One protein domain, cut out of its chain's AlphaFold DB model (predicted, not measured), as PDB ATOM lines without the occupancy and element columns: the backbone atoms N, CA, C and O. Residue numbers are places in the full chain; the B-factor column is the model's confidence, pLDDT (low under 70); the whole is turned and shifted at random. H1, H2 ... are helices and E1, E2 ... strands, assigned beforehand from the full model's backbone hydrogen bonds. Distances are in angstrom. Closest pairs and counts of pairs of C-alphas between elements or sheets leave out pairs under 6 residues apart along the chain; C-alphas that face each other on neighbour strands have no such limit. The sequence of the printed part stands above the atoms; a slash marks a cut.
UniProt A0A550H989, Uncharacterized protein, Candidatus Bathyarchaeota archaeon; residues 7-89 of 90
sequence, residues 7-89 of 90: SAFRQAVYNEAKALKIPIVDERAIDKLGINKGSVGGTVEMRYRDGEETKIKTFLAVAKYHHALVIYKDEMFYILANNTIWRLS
ATOM      1  N   SER A   7     492.968 409.603 390.867       76.81
ATOM      2  CA  SER A   7     492.810 408.300 391.516       76.81
ATOM      3  C   SER A   7     493.129 408.290 393.017       76.81
ATOM      4  O   SER A   7     492.381 407.669 393.767       76.81
ATOM      5  N   ALA A   8     494.182 408.975 393.474       85.75
ATOM      6  CA  ALA A   8     494.610 408.991 394.873       85.75
ATOM      7  C   ALA A   8     493.624 409.769 395.752       85.75
ATOM      8  O   ALA A   8     493.198 409.270 396.794       85.75
ATOM      9  N   PHE A   9     493.186 410.943 395.285       90.50
ATOM     10  CA  PHE A   9     492.141 411.726 395.947       90.50
ATOM     11  C   PHE A   9     490.848 410.920 396.087       90.50
ATOM     12  O   PHE A   9     490.312 410.788 397.188       90.50
ATOM     13  N   ARG A  10     490.378 410.322 394.984       92.56
ATOM     14  CA  ARG A  10     489.181 409.479 395.005       92.56
ATOM     15  C   ARG A  10     489.351 408.335 396.002       92.56
ATOM     16  O   ARG A  10     488.492 408.138 396.852       92.56
ATOM     17  N   GLN A  11     490.465 407.609 395.943       92.81
ATOM     18  CA  GLN A  11     490.703 406.477 396.835       92.81
ATOM     19  C   GLN A  11     490.695 406.888 398.313       92.81
ATOM     20  O   GLN A  11     490.106 406.184 399.132       92.81
ATOM     21  N   ALA A  12     491.287 408.037 398.650       92.81
ATOM     22  CA  ALA A  12     491.288 408.561 400.012       92.81
ATOM     23  C   ALA A  12     489.863 408.833 400.525       92.81
ATOM     24  O   ALA A  12     489.516 408.406 401.627       92.81
ATOM     25  N   VAL A  13     489.008 409.459 399.707       95.62
ATOM     26  CA  VAL A  13     487.606 409.724 400.077       95.62
ATOM     27  C   VAL A  13     486.821 408.424 400.273       95.62
ATOM     28  O   VAL A  13     486.106 408.292 401.264       95.62
ATOM     29  N   TYR A  14     486.977 407.438 399.382       95.56
ATOM     30  CA  TYR A  14     486.281 406.150 399.506       95.56
ATOM     31  C   TYR A  14     486.733 405.357 400.738       95.56
ATOM     32  O   TYR A  14     485.902 404.748 401.413       95.56
ATOM     33  N   ASN A  15     488.031 405.372 401.053       94.75
ATOM     34  CA  ASN A  15     488.566 404.693 402.233       94.75
ATOM     35  C   ASN A  15     487.986 405.282 403.525       94.75
ATOM     36  O   ASN A  15     487.492 404.538 404.374       94.75
ATOM     37  N   GLU A  16     487.989 406.611 403.648       95.44
ATOM     38  CA  GLU A  16     487.453 407.299 404.824       95.44
ATOM     39  C   GLU A  16     485.927 407.131 404.926       95.44
ATOM     40  O   GLU A  16     485.399 406.815 405.992       95.44
ATOM     41  N   ALA A  17     485.198 407.242 403.810       96.19
ATOM     42  CA  ALA A  17     483.750 407.035 403.790       96.19
ATOM     43  C   ALA A  17     483.372 405.611 404.219       96.19
ATOM     44  O   ALA A  17     482.441 405.432 405.006       96.19
ATOM     45  N   LYS A  18     484.134 404.599 403.781       95.38
ATOM     46  CA  LYS A  18     483.960 403.209 404.222       95.38
ATOM     47  C   LYS A  18     484.180 403.066 405.728       95.38
ATOM     48  O   LYS A  18     483.369 402.417 406.388       95.38
ATOM     49  N   ALA A  19     485.230 403.680 406.275       93.50
ATOM     50  CA  ALA A  19     485.502 403.665 407.713       93.50
ATOM     51  C   ALA A  19     484.353 404.300 408.519       93.50
ATOM     52  O   ALA A  19     483.948 403.777 409.557       93.50
ATOM     53  N   LEU A  20     483.770 405.383 407.997       93.31
ATOM     54  CA  LEU A  20     482.651 406.100 408.613       93.31
ATOM     55  C   LEU A  20     481.269 405.504 408.297       93.31
ATOM     56  O   LEU A  20     480.272 405.994 408.832       93.31
ATOM     57  N   LYS A  21     481.202 404.446 407.473       94.19
ATOM     58  CA  LYS A  21     479.966 403.827 406.959       94.19
ATOM     59  C   LYS A  21     479.045 404.826 406.244       94.19
ATOM     60  O   LYS A  21     477.825 404.754 406.372       94.19
ATOM     61  N   ILE A  22     479.631 405.761 405.502       95.81
ATOM     62  CA  ILE A  22     478.904 406.757 404.715       95.81
ATOM     63  C   ILE A  22     478.754 406.231 403.282       95.81
ATOM     64  O   ILE A  22     479.761 405.910 402.647       95.81
ATOM     65  N   PRO A  23     477.526 406.135 402.751       94.69
ATOM     66  CA  PRO A  23     477.302 405.715 401.375       94.69
ATOM     67  C   PRO A  23     477.774 406.784 400.380       94.69
ATOM     68  O   PRO A  23     477.500 407.976 400.546       94.69
ATOM     69  N   ILE A  24     478.440 406.329 399.316       96.81
ATOM     70  CA  ILE A  24     478.783 407.140 398.147       96.81
ATOM     71  C   ILE A  24     477.957 406.645 396.960       96.81
ATOM     72  O   ILE A  24     478.010 405.465 396.617       96.81
ATOM     73  N   VAL A  25     477.223 407.555 396.325       95.44
ATOM     74  CA  VAL A  25     476.550 407.334 395.045       95.44
ATOM     75  C   VAL A  25     477.483 407.804 393.937       95.44
ATOM     76  O   VAL A  25     477.741 409.000 393.802       95.44
ATOM     77  N   ASP A  26     478.007 406.861 393.166       93.69
ATOM     78  CA  ASP A  26     478.812 407.143 391.977       93.69
ATOM     79  C   ASP A  26     477.882 407.393 390.786       93.69
ATOM     80  O   ASP A  26     476.993 406.579 390.524       93.69
ATOM     81  N   GLU A  27     478.073 408.495 390.058       92.25
ATOM     82  CA  GLU A  27     477.273 408.802 388.867       92.25
ATOM     83  C   GLU A  27     477.302 407.690 387.810       92.25
ATOM     84  O   GLU A  27     476.352 407.541 387.052       92.25
ATOM     85  N   ARG A  28     478.359 406.868 387.788       89.44
ATOM     86  CA  ARG A  28     478.501 405.728 386.867       89.44
ATOM     87  C   ARG A  28     477.589 404.555 387.218       89.44
ATOM     88  O   ARG A  28     477.427 403.655 386.401       89.44
ATOM     89  N   ALA A  29     477.052 404.530 388.436       90.94
ATOM     90  CA  ALA A  29     476.187 403.466 388.933       90.94
ATOM     91  C   ALA A  29     474.690 403.794 388.796       90.94
ATOM     92  O   ALA A  29     473.858 402.998 389.228       90.94
ATOM     93  N   ILE A  30     474.339 404.959 388.243       90.19
ATOM     94  CA  ILE A  30     472.958 405.438 388.138       90.19
ATOM     95  C   ILE A  30     472.665 405.985 386.739       90.19
ATOM     96  O   ILE A  30     473.541 406.534 386.081       90.19
ATOM     97  N   ASP A  31     471.410 405.885 386.303       88.12
ATOM     98  CA  ASP A  31     471.022 406.262 384.934       88.12
ATOM     99  C   ASP A  31     471.074 407.776 384.685       88.12
ATOM    100  O   ASP A  31     471.334 408.236 383.572       88.12
ATOM    101  N   LYS A  32     470.775 408.579 385.715       86.81
ATOM    102  CA  LYS A  32     470.684 410.038 385.597       86.81
ATOM    103  C   LYS A  32     470.951 410.738 386.926       86.81
ATOM    104  O   LYS A  32     470.269 410.486 387.916       86.81
ATOM    105  N   LEU A  33     471.867 411.710 386.911       83.00
ATOM    106  CA  LEU A  33     472.188 412.560 388.060       83.00
ATOM    107  C   LEU A  33     472.166 414.050 387.699       83.00
ATOM    108  O   LEU A  33     473.039 414.556 386.984       83.00
ATOM    109  N   GLY A  34     471.197 414.778 388.254       82.06
ATOM    110  CA  GLY A  34     471.110 416.236 388.167       82.06
ATOM    111  C   GLY A  34     471.351 416.894 389.524       82.06
ATOM    112  O   GLY A  34     470.681 416.556 390.492       82.06
ATOM    113  N   ILE A  35     472.273 417.860 389.589       80.62
ATOM    114  CA  ILE A  35     472.444 418.742 390.753       80.62
ATOM    115  C   ILE A  35     471.945 420.128 390.343       80.62
ATOM    116  O   ILE A  35     472.592 420.804 389.542       80.62
ATOM    117  N   ASN A  36     470.786 420.543 390.859       77.50
ATOM    118  CA  ASN A  36     470.234 421.863 390.570       77.50
ATOM    119  C   ASN A  36     470.842 422.910 391.513       77.50
ATOM    120  O   ASN A  36     470.514 422.963 392.695       77.50
ATOM    121  N   LYS A  37     471.735 423.745 390.977       70.06
ATOM    122  CA  LYS A  37     472.401 424.817 391.730       70.06
ATOM    123  C   LYS A  37     471.549 426.086 391.865       70.06
ATOM    124  O   LYS A  37     471.871 426.935 392.681       70.06
ATOM    125  N   GLY A  38     470.487 426.239 391.070       67.62
ATOM    126  CA  GLY A  38     469.688 427.471 391.033       67.62
ATOM    127  C   GLY A  38     468.757 427.657 392.233       67.62
ATOM    128  O   GLY A  38     468.290 428.764 392.469       67.62
ATOM    129  N   SER A  39     468.490 426.591 392.990       64.38
ATOM    130  CA  SER A  39     467.570 426.602 394.132       64.38
ATOM    131  C   SER A  39     468.265 426.586 395.492       64.38
ATOM    132  O   SER A  39     467.565 426.525 396.495       64.38
ATOM    133  N   VAL A  40     469.603 426.600 395.546       74.50
ATOM    134  CA  VAL A  40     470.350 426.523 396.811       74.50
ATOM    135  C   VAL A  40     470.654 427.890 397.409       74.50
ATOM    136  O   VAL A  40     471.024 428.826 396.710       74.50
ATOM    137  N   GLY A  41     470.531 427.979 398.732       78.50
ATOM    138  CA  GLY A  41     470.859 429.159 399.528       78.50
ATOM    139  C   GLY A  41     472.363 429.401 399.673       78.50
ATOM    140  O   GLY A  41     472.764 430.511 400.007       78.50
ATOM    141  N   GLY A  42     473.206 428.398 399.395       87.00
ATOM    142  CA  GLY A  42     474.659 428.558 399.415       87.00
ATOM    143  C   GLY A  42     475.438 427.365 398.863       87.00
ATOM    144  O   GLY A  42     474.927 426.251 398.740       87.00
ATOM    145  N   THR A  43     476.706 427.605 398.528       92.12
ATOM    146  CA  THR A  43     477.681 426.559 398.188       92.12
ATOM    147  C   THR A  43     478.913 426.713 399.071       92.12
ATOM    148  O   THR A  43     479.477 427.801 399.157       92.12
ATOM    149  N   VAL A  44     479.339 425.624 399.710       94.44
ATOM    150  CA  VAL A  44     480.583 425.551 400.478       94.44
ATOM    151  C   VAL A  44     481.594 424.731 399.692       94.44
ATOM    152  O   VAL A  44     481.354 423.565 399.376       94.44
ATOM    153  N   GLU A  45     482.741 425.333 399.390       95.31
ATOM    154  CA  GLU A  45     483.807 424.682 398.636       95.31
ATOM    155  C   GLU A  45     484.969 424.270 399.538       95.31
ATOM    156  O   GLU A  45     485.551 425.070 400.271       95.31
ATOM    157  N   MET A  46     485.338 422.999 399.446       95.50
ATOM    158  CA  MET A  46     486.465 422.400 400.139       95.50
ATOM    159  C   MET A  46     487.457 421.913 399.089       95.50
ATOM    160  O   MET A  46     487.150 421.045 398.269       95.50
ATOM    161  N   ARG A  47     488.659 422.489 399.094       93.81
ATOM    162  CA  ARG A  47     489.749 422.048 398.225       93.81
ATOM    163  C   ARG A  47     490.716 421.190 399.027       93.81
ATOM    164  O   ARG A  47     491.249 421.662 400.027       93.81
ATOM    165  N   TYR A  48     490.879 419.944 398.608       91.06
ATOM    166  CA  TYR A  48     491.859 419.011 399.137       91.06
ATOM    167  C   TYR A  48     493.221 419.286 398.500       91.06
ATOM    168  O   TYR A  48     493.323 419.478 397.292       91.06
ATOM    169  N   ARG A  49     494.270 419.268 399.316       88.62
ATOM    170  CA  ARG A  49     495.663 419.228 398.867       88.62
ATOM    171  C   ARG A  49     496.321 417.998 399.473       88.62
ATOM    172  O   ARG A  49     495.901 417.548 400.540       88.62
ATOM    173  N   ASP A  50     497.345 417.471 398.815       80.56
ATOM    174  CA  ASP A  50     498.068 416.305 399.324       80.56
ATOM    175  C   ASP A  50     498.546 416.538 400.762       80.56
ATOM    176  O   ASP A  50     499.140 417.569 401.079       80.56
ATOM    177  N   GLY A  51     498.241 415.581 401.639       77.50
ATOM    178  CA  GLY A  51     498.511 415.670 403.076       77.50
ATOM    179  C   GLY A  51     497.411 416.339 403.914       77.50
ATOM    180  O   GLY A  51     497.470 416.273 405.138       77.50
ATOM    181  N   GLU A  52     496.366 416.920 403.312       85.81
ATOM    182  CA  GLU A  52     495.250 417.548 404.039       85.81
ATOM    183  C   GLU A  52     494.067 416.587 404.266       85.81
ATOM    184  O   GLU A  52     492.920 416.878 403.913       85.81
ATOM    185  N   GLU A  53     494.310 415.434 404.897       85.00
ATOM    186  CA  GLU A  53     493.246 414.461 405.216       85.00
ATOM    187  C   GLU A  53     492.095 415.068 406.031       85.00
ATOM    188  O   GLU A  53     490.943 414.644 405.911       85.00
ATOM    189  N   THR A  54     492.384 416.103 406.825       91.69
ATOM    190  CA  THR A  54     491.383 416.853 407.589       91.69
ATOM    191  C   THR A  54     490.256 417.367 406.696       91.69
ATOM    192  O   THR A  54     489.106 417.332 407.116       91.69
ATOM    193  N   LYS A  55     490.524 417.774 405.444       94.38
ATOM    194  CA  LYS A  55     489.467 418.241 404.526       94.38
ATOM    195  C   LYS A  55     488.473 417.137 404.178       94.38
ATOM    196  O   LYS A  55     487.271 417.393 404.191       94.38
ATOM    197  N   ILE A  56     488.963 415.925 403.919       95.56
ATOM    198  CA  ILE A  56     488.123 414.753 403.639       95.56
ATOM    199  C   ILE A  56     487.303 414.404 404.884       95.56
ATOM    200  O   ILE A  56     486.084 414.267 404.800       95.56
ATOM    201  N   LYS A  57     487.954 414.342 406.053       95.19
ATOM    202  CA  LYS A  57     487.302 414.027 407.333       95.19
ATOM    203  C   LYS A  57     486.219 415.042 407.687       95.19
ATOM    204  O   LYS A  57     485.109 414.651 408.030       95.19
ATOM    205  N   THR A  58     486.499 416.337 407.546       96.25
ATOM    206  CA  THR A  58     485.511 417.400 407.767       96.25
ATOM    207  C   THR A  58     484.350 417.293 406.782       96.25
ATOM    208  O   THR A  58     483.200 417.360 407.205       96.25
ATOM    209  N   PHE A  59     484.618 417.073 405.492       97.62
ATOM    210  CA  PHE A  59     483.567 416.912 404.486       97.62
ATOM    211  C   PHE A  59     482.648 415.725 404.813       97.62
ATOM    212  O   PHE A  59     481.428 415.858 404.841       97.62
ATOM    213  N   LEU A  60     483.219 414.570 405.147       97.62
ATOM    214  CA  LEU A  60     482.449 413.377 405.497       97.62
ATOM    215  C   LEU A  60     481.731 413.504 406.849       97.62
ATOM    216  O   LEU A  60     480.629 412.980 407.013       97.62
ATOM    217  N   ALA A  61     482.291 414.251 407.801       96.31
ATOM    218  CA  ALA A  61     481.600 414.582 409.045       96.31
ATOM    219  C   ALA A  61     480.320 415.394 408.786       96.31
ATOM    220  O   ALA A  61     479.310 415.137 409.438       96.31
ATOM    221  N   VAL A  62     480.323 416.304 407.800       96.75
ATOM    222  CA  VAL A  62     479.118 417.035 407.368       96.75
ATOM    223  C   VAL A  62     478.070 416.076 406.799       96.75
ATOM    224  O   VAL A  62     476.905 416.154 407.185       96.75
ATOM    225  N   ALA A  63     478.473 415.131 405.941       97.50
ATOM    226  CA  ALA A  63     477.554 414.121 405.403       97.50
ATOM    227  C   ALA A  63     476.891 413.321 406.531       97.50
ATOM    228  O   ALA A  63     475.672 413.163 406.561       97.50
ATOM    229  N   LYS A  64     477.694 412.877 407.505       96.38
ATOM    230  CA  LYS A  64     477.214 412.136 408.674       96.38
ATOM    231  C   LYS A  64     476.274 412.968 409.546       96.38
ATOM    232  O   LYS A  64     475.234 412.458 409.946       96.38
ATOM    233  N   TYR A  65     476.626 414.223 409.825       96.06
ATOM    234  CA  TYR A  65     475.820 415.138 410.639       96.06
ATOM    235  C   TYR A  65     474.434 415.380 410.033       96.06
ATOM    236  O   TYR A  65     473.436 415.366 410.745       96.06
ATOM    237  N   HIS A  66     474.360 415.544 408.713       95.81
ATOM    238  CA  HIS A  66     473.096 415.746 408.007       95.81
ATOM    239  C   HIS A  66     472.384 414.446 407.614       95.81
ATOM    240  O   HIS A  66     471.355 414.516 406.945       95.81
ATOM    241  N   HIS A  67     472.917 413.275 407.984       94.56
ATOM    242  CA  HIS A  67     472.433 411.971 407.513       94.56
ATOM    243  C   HIS A  67     472.258 411.917 405.983       94.56
ATOM    244  O   HIS A  67     471.322 411.311 405.463       94.56
ATOM    245  N   ALA A  68     473.157 412.586 405.262       94.62
ATOM    246  CA  ALA A  68     473.083 412.779 403.825       94.62
ATOM    247  C   ALA A  68     473.991 411.796 403.075       94.62
ATOM    248  O   ALA A  68     475.028 411.354 403.577       94.62
ATOM    249  N   LEU A  69     473.605 411.484 401.838       94.25
ATOM    250  CA  LEU A  69     474.441 410.729 400.908       94.25
ATOM    251  C   LEU A  69     475.583 411.610 400.389       94.25
ATOM    252  O   LEU A  69     475.411 412.816 400.190       94.25
ATOM    253  N   VAL A  70     476.727 410.989 400.105       97.62
ATOM    254  CA  VAL A  70     477.797 411.614 399.322       97.62
ATOM    255  C   VAL A  70     477.616 411.222 397.860       97.62
ATOM    256  O   VAL A  70     477.361 410.063 397.553       97.62
ATOM    257  N   ILE A  71     477.759 412.174 396.947       96.69
ATOM    258  CA  ILE A  71     477.603 411.960 395.506       96.69
ATOM    259  C   ILE A  71     478.949 412.205 394.831       96.69
ATOM    260  O   ILE A  71     479.526 413.271 395.019       96.69
ATOM    261  N   TYR A  72     479.438 411.258 394.038       95.69
ATOM    262  CA  TYR A  72     480.616 411.441 393.192       95.69
ATOM    263  C   TYR A  72     480.182 411.763 391.761       95.69
ATOM    264  O   TYR A  72     479.456 410.984 391.144       95.69
ATOM    265  N   LYS A  73     480.605 412.928 391.259       93.44
ATOM    266  CA  LYS A  73     480.266 413.432 389.925       93.44
ATOM    267  C   LYS A  73     481.342 414.367 389.384       93.44
ATOM    268  O   LYS A  73     481.809 415.234 390.121       93.44
ATOM    269  N   ASP A  74     481.685 414.241 388.102       92.38
ATOM    270  CA  ASP A  74     482.635 415.126 387.407       92.38
ATOM    271  C   ASP A  74     483.972 415.260 388.172       92.38
ATOM    272  O   ASP A  74     484.502 416.353 388.359       92.38
ATOM    273  N   GLU A  75     484.480 414.135 388.691       92.62
ATOM    274  CA  GLU A  75     485.689 414.047 389.534       92.62
ATOM    275  C   GLU A  75     485.621 414.784 390.888       92.62
ATOM    276  O   GLU A  75     486.630 414.929 391.580       92.62
ATOM    277  N   MET A  76     484.429 415.198 391.313       95.06
ATOM    278  CA  MET A  76     484.181 415.910 392.567       95.06
ATOM    279  C   MET A  76     483.213 415.136 393.457       95.06
ATOM    280  O   MET A  76     482.441 414.298 392.991       95.06
ATOM    281  N   PHE A  77     483.226 415.447 394.752       96.94
ATOM    282  CA  PHE A  77     482.252 414.920 395.702       96.94
ATOM    283  C   PHE A  77     481.302 416.016 396.166       96.94
ATOM    284  O   PHE A  77     481.717 417.151 396.405       96.94
ATOM    285  N   TYR A  78     480.034 415.659 396.329       97.19
ATOM    286  CA  TYR A  78     478.966 416.564 396.720       97.19
ATOM    287  C   TYR A  78     478.177 416.016 397.904       97.19
ATOM    288  O   TYR A  78     477.919 414.817 397.984       97.19
ATOM    289  N   ILE A  79     477.748 416.912 398.788       96.88
ATOM    290  CA  ILE A  79     476.688 416.666 399.769       96.88
ATOM    291  C   ILE A  79     475.619 417.726 399.539       96.88
ATOM    292  O   ILE A  79     475.927 418.918 399.452       96.88
ATOM    293  N   LEU A  80     474.368 417.291 399.443       93.69
ATOM    294  CA  LEU A  80     473.210 418.166 399.322       93.69
ATOM    295  C   LEU A  80     472.458 418.121 400.652       93.69
ATOM    296  O   LEU A  80     471.862 417.100 400.984       93.69
ATOM    297  N   ALA A  81     472.521 419.198 401.431       92.62
ATOM    298  CA  ALA A  81     471.888 419.249 402.746       92.62
ATOM    299  C   ALA A  81     471.463 420.674 403.100       92.62
ATOM    300  O   ALA A  81     472.205 421.618 402.843       92.62
ATOM    301  N   ASN A  82     470.283 420.829 403.714       86.75
ATOM    302  CA  ASN A  82     469.776 422.100 404.250       86.75
ATOM    303  C   ASN A  82     469.944 423.284 403.287       86.75
ATOM    304  O   ASN A  82     470.515 424.318 403.633       86.75
ATOM    305  N   ASN A  83     469.478 423.108 402.049       88.56
ATOM    306  CA  ASN A  83     469.565 424.124 401.003       88.56
ATOM    307  C   ASN A  83     471.001 424.576 400.655       88.56
ATOM    308  O   ASN A  83     471.203 425.658 400.111       88.56
ATOM    309  N   THR A  84     472.002 423.756 400.974       92.44
ATOM    310  CA  THR A  84     473.423 424.034 400.760       92.44
ATOM    311  C   THR A  84     474.063 422.895 399.976       92.44
ATOM    312  O   THR A  84     473.797 421.716 400.231       92.44
ATOM    313  N   ILE A  85     474.931 423.243 399.026       95.00
ATOM    314  CA  ILE A  85     475.801 422.281 398.341       95.00
ATOM    315  C   ILE A  85     477.176 422.342 398.986       95.00
ATOM    316  O   ILE A  85     477.834 423.377 398.948       95.00
ATOM    317  N   TRP A  86     477.643 421.225 399.521       96.56
ATOM    318  CA  TRP A  86     479.029 421.079 399.948       96.56
ATOM    319  C   TRP A  86     479.782 420.371 398.839       96.56
ATOM    320  O   TRP A  86     479.353 419.305 398.402       96.56
ATOM    321  N   ARG A  87     480.888 420.949 398.377       96.75
ATOM    322  CA  ARG A  87     481.698 420.403 397.287       96.75
ATOM    323  C   ARG A  87     483.116 420.140 397.759       96.75
ATOM    324  O   ARG A  87     483.769 421.058 398.245       96.75
ATOM    325  N   LEU A  88     483.610 418.929 397.533       97.06
ATOM    326  CA  LEU A  88     485.002 418.548 397.745       97.06
ATOM    327  C   LEU A  88     485.674 418.251 396.397       97.06
ATOM    328  O   LEU A  88     485.163 417.472 395.593       97.06
ATOM    329  N   SER A  89     486.821 418.885 396.156       95.06
ATOM    330  CA  SER A  89     487.600 418.794 394.907       95.06
ATOM    331  C   SER A  89     489.102 418.889 395.192       95.06
ATOM    332  O   SER A  89     489.471 419.326 396.282       95.06
TER     333      SER A  89
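AT A GLANCE: This is residues 7 to 89 of the 90 residues of an uncharacterized protein of Candidatus Bathyarchaeota archaeon (UniProt A0A550H989). A strongly twisted five-stranded sheet has two helices, H1 and H2, packed on one face, and a long loop, residues 27 to 41, swings wide from edge strand E1 to edge strand E2 on the side away from the helices. The 83 printed residues hold two named helices and five named strands, in the order H1, E1, E2, H2, E3, E4, E5. The sheet is mixed, ordered E1, E3, E4, E5, E2, and the class is mixed, helices and strands. The whole is compact, with a radius of gyration of the C-alphas of 12.1 A, and rounded, spanning 34 by 27 by 22 A.

HOW THE PARTS SIT: E3, residues 70 to 73, E4, residues 76 to 81, and E5, residues 84 to 89, form a meander, each strand the antiparallel neighbour of the one before, in two hairpins, E3 with E4 and E4 with E5. N 71 and O 78 are 2.8 A apart, and N 79 and O 86 are 2.9 A apart, both within hydrogen-bond range. Edge strand E1, residues 24 to 26, is parallel to E3, with N 72 and O 25 at 2.8 A. Edge strand E2, residues 42 to 47, is parallel to E5, with N 46 and O 87 at 2.8 A. H2, residues 53 to 65, is on the sheet at a height of 9.4 A, over E4 and E5; on the local plane its line stands at 27 degrees to E5, only just along the strands. E2, H2 and E3 make a split strand-helix-strand unit, two strands of one sheet joined through a helix, with E4 and E5 between them in the sheet, and its crossover is right-handed. H1, residues 7 to 20, is on the same face at a height of 9.7 A, over E3 and E4. H1 and H2 touch, H2 with residues 56 to 60 alone; the closest C-alphas, of Val 13 and Ile 56, are 6.2 A apart. They run the same way at a steep tilt of 44 degrees. In both helices every O i to N i+4 pair is within hydrogen-bond range.

IN THESE COORDINATES: E2, E4 and E5 measure 16.5, 16.3 and 16.2 A from first to last C-alpha, E3 9.9 A and E1 6.2 A. H1 measures 20.0 A, from C-alpha 7 at (492.810, 408.300, 391.516), and H2 18.3 A. E5 ends at C-alpha 89, (487.600, 418.794, 394.907).

THE WHOLE: The C-alphas farthest apart, of Asp 31 and Gly 51, are 34.3 A apart. The printed part has no cut. The link from E1 to E2, 15 residues, is long; the others are tight. Mean pLDDT of the printed part is 91.1, and residues 38 to 39 are under 70.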